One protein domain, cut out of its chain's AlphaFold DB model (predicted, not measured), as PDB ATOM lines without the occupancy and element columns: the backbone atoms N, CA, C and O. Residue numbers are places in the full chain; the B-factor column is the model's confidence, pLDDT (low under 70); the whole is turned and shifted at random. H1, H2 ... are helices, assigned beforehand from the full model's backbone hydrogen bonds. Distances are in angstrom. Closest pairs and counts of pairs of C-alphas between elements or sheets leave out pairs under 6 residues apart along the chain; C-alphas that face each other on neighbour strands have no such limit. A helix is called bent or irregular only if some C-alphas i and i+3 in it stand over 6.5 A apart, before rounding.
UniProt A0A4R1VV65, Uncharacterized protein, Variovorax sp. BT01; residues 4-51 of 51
ATOM      1  N   LYS A   4     214.115 208.988 234.925       90.50
ATOM      2  CA  LYS A   4     214.920 209.335 236.108       90.50
ATOM      3  C   LYS A   4     214.170 210.192 237.144       90.50
ATOM      4  O   LYS A   4     214.284 209.872 238.323       90.50
ATOM      5  N   PRO A   5     213.354 211.203 236.777       94.75
ATOM      6  CA  PRO A   5     212.595 211.982 237.760       94.75
ATOM      7  C   PRO A   5     211.610 211.153 238.593       94.75
ATOM      8  O   PRO A   5     211.357 211.480 239.747       94.75
ATOM      9  N   LYS A   6     211.057 210.075 238.020       94.12
ATOM     10  CA  LYS A   6     210.063 209.227 238.690       94.12
ATOM     11  C   LYS A   6     210.688 208.022 239.386       94.12
ATOM     12  O   LYS A   6     210.232 207.660 240.463       94.12
ATOM     13  N   TYR A   7     211.716 207.412 238.797       91.62
ATOM     14  CA  TYR A   7     212.252 206.121 239.244       91.62
ATOM     15  C   TYR A   7     213.716 206.171 239.701       91.62
ATOM     16  O   TYR A   7     214.188 205.223 240.317       91.62
ATOM     17  N   GLY A   8     214.429 207.277 239.481       91.19
ATOM     18  CA  GLY A   8     215.863 207.395 239.777       91.19
ATOM     19  C   GLY A   8     216.238 207.371 241.260       91.19
ATOM     20  O   GLY A   8     217.417 207.336 241.580       91.19
ATOM     21  N   HIS A   9     215.258 207.400 242.166       94.31
ATOM     22  CA  HIS A   9     215.484 207.256 243.605       94.31
ATOM     23  C   HIS A   9     215.641 205.791 244.041       94.31
ATOM     24  O   HIS A   9     216.065 205.530 245.166       94.31
ATOM     25  N   TRP A  10     215.285 204.830 243.185       93.25
ATOM     26  CA  TRP A  10     215.481 203.417 243.478       93.25
ATOM     27  C   TRP A  10     216.957 203.059 243.357       93.25
ATOM     28  O   TRP A  10     217.588 203.327 242.339       93.25
ATOM     29  N   VAL A  11     217.485 202.390 244.382       93.06
ATOM     30  CA  VAL A  11     218.911 202.031 244.511       93.06
ATOM     31  C   VAL A  11     219.468 201.218 243.343       93.06
ATOM     32  O   VAL A  11     220.674 201.191 243.135       93.06
ATOM     33  N   ILE A  12     218.597 200.556 242.584       92.12
ATOM     34  CA  ILE A  12     218.970 199.693 241.466       92.12
ATOM     35  C   ILE A  12     218.718 200.341 240.100       92.12
ATOM     36  O   ILE A  12     219.026 199.734 239.082       92.12
ATOM     37  N   PHE A  13     218.167 201.562 240.054       90.56
ATOM     38  CA  PHE A  13     217.711 202.189 238.811       90.56
ATOM     39  C   PHE A  13     218.816 202.229 237.755       90.56
ATOM     40  O   PHE A  13     218.675 201.613 236.703       90.56
ATOM     41  N   ASP A  14     219.943 202.876 238.053       88.00
ATOM     42  CA  ASP A  14     221.027 203.021 237.077       88.00
ATOM     43  C   ASP A  14     221.629 201.663 236.665       88.00
ATOM     44  O   ASP A  14     222.051 201.504 235.524       88.00
ATOM     45  N   HIS A  15     221.612 200.666 237.559       87.88
ATOM     46  CA  HIS A  15     222.132 199.328 237.277       87.88
ATOM     47  C   HIS A  15     221.191 198.484 236.406       87.88
ATOM     48  O   HIS A  15     221.666 197.756 235.543       87.88
ATOM     49  N   CYS A  16     219.872 198.574 236.604       90.62
ATOM     50  CA  CYS A  16     218.887 197.799 235.840       90.62
ATOM     51  C   CYS A  16     218.569 198.404 234.469       90.62
ATOM     52  O   CYS A  16     218.259 197.663 233.539       90.62
ATOM     53  N   MET A  17     218.675 199.729 234.318       89.31
ATOM     54  CA  MET A  17     218.293 200.409 233.075       89.31
ATOM     55  C   MET A  17     218.950 199.831 231.800       89.31
ATOM     56  O   MET A  17     218.231 199.658 230.816       89.31
ATOM     57  N   PRO A  18     220.258 199.502 231.770       87.88
ATOM     58  CA  PRO A  18     220.891 198.866 230.610       87.88
ATOM     59  C   PRO A  18     220.245 197.535 230.201       87.88
ATOM     60  O   PRO A  18     220.045 197.274 229.012       87.88
ATOM     61  N   PHE A  19     219.862 196.714 231.180       89.31
ATOM     62  CA  PHE A  19     219.211 195.426 230.944       89.31
ATOM     63  C   PHE A  19     217.796 195.615 230.394       89.31
ATOM     64  O   PHE A  19     217.442 195.002 229.386       89.31
ATOM     65  N   ASP A  20     217.016 196.507 231.007       90.56
ATOM     66  CA  ASP A  20     215.637 196.789 230.598       90.56
ATOM     67  C   ASP A  20     215.575 197.352 229.171       90.56
ATOM     68  O   ASP A  20     214.751 196.930 228.357       90.56
ATOM     69  N   VAL A  21     216.485 198.273 228.834       89.69
ATOM     70  CA  VAL A  21     216.589 198.846 227.483       89.69
ATOM     71  C   VAL A  21     217.001 197.781 226.471       89.69
ATOM     72  O   VAL A  21     216.396 197.697 225.403       89.69
ATOM     73  N   THR A  22     217.975 196.933 226.811       90.25
ATOM     74  CA  THR A  22     218.400 195.823 225.944       90.25
ATOM     75  C   THR A  22     217.247 194.860 225.681       90.25
ATOM     76  O   THR A  22     217.021 194.461 224.538       90.25
ATOM     77  N   ARG A  23     216.467 194.521 226.714       91.81
ATOM     78  CA  ARG A  23     215.300 193.653 226.555       91.81
ATOM     79  C   ARG A  23     214.231 194.299 225.677       91.81
ATOM     80  O   ARG A  23     213.726 193.640 224.774       91.81
ATOM     81  N   CYS A  24     213.922 195.572 225.910       91.62
ATOM     82  CA  CYS A  24     212.945 196.312 225.114       91.62
ATOM     83  C   CYS A  24     213.353 196.380 223.633       91.62
ATOM     84  O   CYS A  24     212.522 196.176 222.749       91.62
ATOM     85  N   TYR A  25     214.639 196.604 223.355       90.50
ATOM     86  CA  TYR A  25     215.167 196.598 221.994       90.50
ATOM     87  C   TYR A  25     215.052 195.218 221.330       90.50
ATOM     88  O   TYR A  25     214.626 195.119 220.178       90.50
ATOM     89  N   ASP A  26     215.378 194.147 222.058       92.44
ATOM     90  CA  ASP A  26     215.227 192.767 221.586       92.44
ATOM     91  C   ASP A  26     213.772 192.455 221.196       92.44
ATOM     92  O   ASP A  26     213.538 191.937 220.103       92.44
ATOM     93  N   GLU A  27     212.806 192.828 222.045       94.12
ATOM     94  CA  GLU A  27     211.364 192.655 221.788       94.12
ATOM     95  C   GLU A  27     210.887 193.429 220.562       94.12
ATOM     96  O   GLU A  27     210.099 192.916 219.769       94.12
ATOM     97  N   ALA A  28     211.362 194.665 220.405       93.88
ATOM     98  CA  ALA A  28     210.929 195.557 219.337       93.88
ATOM     99  C   ALA A  28     211.503 195.194 217.958       93.88
ATOM    100  O   ALA A  28     210.992 195.676 216.947       93.88
ATOM    101  N   THR A  29     212.573 194.393 217.902       92.06
ATOM    102  CA  THR A  29     213.318 194.136 216.661       92.06
ATOM    103  C   THR A  29     213.156 192.715 216.137       92.06
ATOM    104  O   THR A  29     212.584 192.526 215.066       92.06
ATOM    105  N   GLN A  30     213.686 191.712 216.841       89.06
ATOM    106  CA  GLN A  30     213.837 190.362 216.281       89.06
ATOM    107  C   GLN A  30     213.603 189.229 217.289       89.06
ATOM    108  O   GLN A  30     213.449 188.077 216.888       89.06
ATOM    109  N   TYR A  31     213.573 189.519 218.589       91.12
ATOM    110  CA  TYR A  31     213.565 188.497 219.631       91.12
ATOM    111  C   TYR A  31     212.348 188.655 220.544       91.12
ATOM    112  O   TYR A  31     212.407 189.284 221.606       91.12
ATOM    113  N   SER A  32     211.243 188.030 220.122       91.62
ATOM    114  CA  SER A  32     210.016 187.905 220.918       91.62
ATOM    115  C   SER A  32     210.299 187.277 222.277       91.62
ATOM    116  O   SER A  32     209.889 187.807 223.308       91.62
ATOM    117  N   ASP A  33     211.061 186.187 222.283       93.25
ATOM    118  CA  ASP A  33     211.382 185.433 223.487       93.25
ATOM    119  C   ASP A  33     212.677 185.928 224.146       93.25
ATOM    120  O   ASP A  33     213.604 186.371 223.452       93.25
ATOM    121  N   PRO A  34     212.778 185.846 225.487       90.81
ATOM    122  CA  PRO A  34     213.994 186.205 226.198       90.81
ATOM    123  C   PRO A  34     215.192 185.383 225.727       90.81
ATOM    124  O   PRO A  34     215.133 184.161 225.585       90.81
ATOM    125  N   ARG A  35     216.317 186.069 225.539       90.38
ATOM    126  CA  ARG A  35     217.596 185.441 225.213       90.38
ATOM    127  C   ARG A  35     218.418 185.241 226.480       90.38
ATOM    128  O   ARG A  35     218.325 186.032 227.415       90.38
ATOM    129  N   ILE A  36     219.257 184.208 226.486       91.19
ATOM    130  CA  ILE A  36     220.213 183.989 227.575       91.19
ATOM    131  C   ILE A  36     221.168 185.185 227.646       91.19
ATOM    132  O   ILE A  36     221.715 185.618 226.628       91.19
ATOM    133  N   TRP A  37     221.370 185.696 228.859       90.62
ATOM    134  CA  TRP A  37     222.358 186.729 229.133       90.62
ATOM    135  C   TRP A  37     223.742 186.091 229.265       90.62
ATOM    136  O   TRP A  37     224.032 185.435 230.266       90.62
ATOM    137  N   THR A  38     224.574 186.222 228.231       93.44
ATOM    138  CA  THR A  38     225.943 185.686 228.222       93.44
ATOM    139  C   THR A  38     226.963 186.780 228.533       93.44
ATOM    140  O   THR A  38     226.672 187.968 228.387       93.44
ATOM    141  N   ALA A  39     228.171 186.384 228.941       93.88
ATOM    142  CA  ALA A  39     229.250 187.324 229.246       93.88
ATOM    143  C   ALA A  39     229.647 188.168 228.022       93.88
ATOM    144  O   ALA A  39     229.924 189.356 228.145       93.88
ATOM    145  N   GLU A  40     229.627 187.572 226.830       93.19
ATOM    146  CA  GLU A  40     229.941 188.261 225.576       93.19
ATOM    147  C   GLU A  40     228.940 189.387 225.307       93.19
ATOM    148  O   GLU A  40     229.335 190.503 224.975       93.19
ATOM    149  N   ARG A  41     227.649 189.119 225.524       90.12
ATOM    150  CA  ARG A  41     226.587 190.112 225.342       90.12
ATOM    151  C   ARG A  41     226.648 191.244 226.345       90.12
ATOM    152  O   ARG A  41     226.348 192.374 225.979       90.12
ATOM    153  N   ASP A  42     227.003 190.940 227.588       89.81
ATOM    154  CA  ASP A  42     227.187 191.957 228.619       89.81
ATOM    155  C   ASP A  42     228.259 192.963 228.175       89.81
ATOM    156  O   ASP A  42     228.015 194.166 228.125       89.81
ATOM    157  N   VAL A  43     229.403 192.451 227.708       90.31
ATOM    158  CA  VAL A  43     230.499 193.269 227.175       90.31
ATOM    159  C   VAL A  43     230.074 194.059 225.934       90.31
ATOM    160  O   VAL A  43     230.419 195.233 225.816       90.31
ATOM    161  N   GLU A  44     229.355 193.445 224.993       89.31
ATOM    162  CA  GLU A  44     228.855 194.134 223.795       89.31
ATOM    163  C   GLU A  44     227.870 195.258 224.135       89.31
ATOM    164  O   GLU A  44     227.969 196.351 223.577       89.31
ATOM    165  N   MET A  45     226.954 195.013 225.073       88.31
ATOM    166  CA  MET A  45     225.969 195.988 225.534       88.31
ATOM    167  C   MET A  45     226.647 197.188 226.203       88.31
ATOM    168  O   MET A  45     226.366 198.326 225.825       88.31
ATOM    169  N   TRP A  46     227.600 196.956 227.113       85.56
ATOM    170  CA  TRP A  46     228.358 198.041 227.745       85.56
ATOM    171  C   TRP A  46     229.184 198.838 226.734       85.56
ATOM    172  O   TRP A  46     229.143 200.066 226.747       85.56
ATOM    173  N   LYS A  47     229.851 198.165 225.785       88.31
ATOM    174  CA  LYS A  47     230.577 198.839 224.693       88.31
ATOM    175  C   LYS A  47     229.673 199.734 223.846       88.31
ATOM    176  O   LYS A  47     230.132 200.763 223.366       88.31
ATOM    177  N   ALA A  48     228.416 199.345 223.642       83.06
ATOM    178  CA  ALA A  48     227.453 200.148 222.896       83.06
ATOM    179  C   ALA A  48     226.948 201.371 223.686       83.06
ATOM    180  O   ALA A  48     226.559 202.360 223.071       83.06
ATOM    181  N   LEU A  49     226.946 201.316 225.023       75.38
ATOM    182  CA  LEU A  49     226.531 202.426 225.893       75.38
ATOM    183  C   LEU A  49     227.651 203.433 226.186       75.38
ATOM    184  O   LEU A  49     227.356 204.598 226.434       75.38
ATOM    185  N   GLU A  50     228.910 202.991 226.187       75.38
ATOM    186  CA  GLU A  50     230.090 203.837 226.428       75.38
ATOM    187  C   GLU A  50     230.654 204.500 225.151       75.38
ATOM    188  O   GLU A  50     231.694 205.159 225.215       75.38
ATOM    189  N   GLY A  51     229.985 204.316 224.003       54.50
ATOM    190  CA  GLY A  51     230.339 204.894 222.699       54.50
ATOM    191  C   GLY A  51     229.912 206.345 222.502       54.50
ATOM    192  O   GLY A  51     228.782 206.700 222.908       54.50
TER     193      GLY A  51
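This is residues 4 to 51 of the 51 residues of an uncharacterized protein of Variovorax sp. BT01 (UniProt A0A4R1VV65). One long helix, H2, makes the longest axis, with the short helix H1 near its first end and H3 crossing near its middle almost at a right angle. After H2 the chain folds back through residues 30 to 38 to reach H3, and no helix touches another, though H2 and H3 are near each other. The printed part has 48 residues and is all helix, in the order H1, H2, H3, with 32 residues in these helices and no named strand. It is loose, with a radius of gyration of the C-alphas of 12.1 A, and spans 31 by 22 by 18 A.

H1, residues 4 to 7, and H2, residues 13 to 29, are close but not clearly touching; their closest C-alphas, those of Tyr 7 and Phe 13, are 6.7 A apart. H2 is also close to but not clearly touching H3, residues 39 to 49. The closest C-alphas of H2 and H3, those of Thr 22 and Met 45, are 7.6 A apart. The lines of H2 and H3 stand about perpendicular, at 83 degrees. H1 and H3 are apart. In H3 every O i to N i+4 pair is within hydrogen-bond range, and in H2 11 of 13 are; H1 is too short for such a pair, and its one O i to N i+3 pair is not within range.

H1 begins at C-alpha 4, (214.920, 209.335, 236.108), and measures 5.2 A. H2 begins at C-alpha 13, (217.711, 202.189, 238.811), and measures 24.0 A from first to last C-alpha. It is irregular, but only just: C-alphas 15 and 18 are 6.8 A apart. H3 measures 15.7 A and ends at C-alpha 49, (226.531, 202.426, 225.893).

The two C-alphas farthest apart, those of His 9 and Gln 30, are 32.2 A apart. The printed part has no cut. The link from H1 to H2 is tight, with 5 residues, and that from H2 to H3 is short, with 9. The mean pLDDT of the printed part is 89.5; residue 51, the chain's last, is under 70.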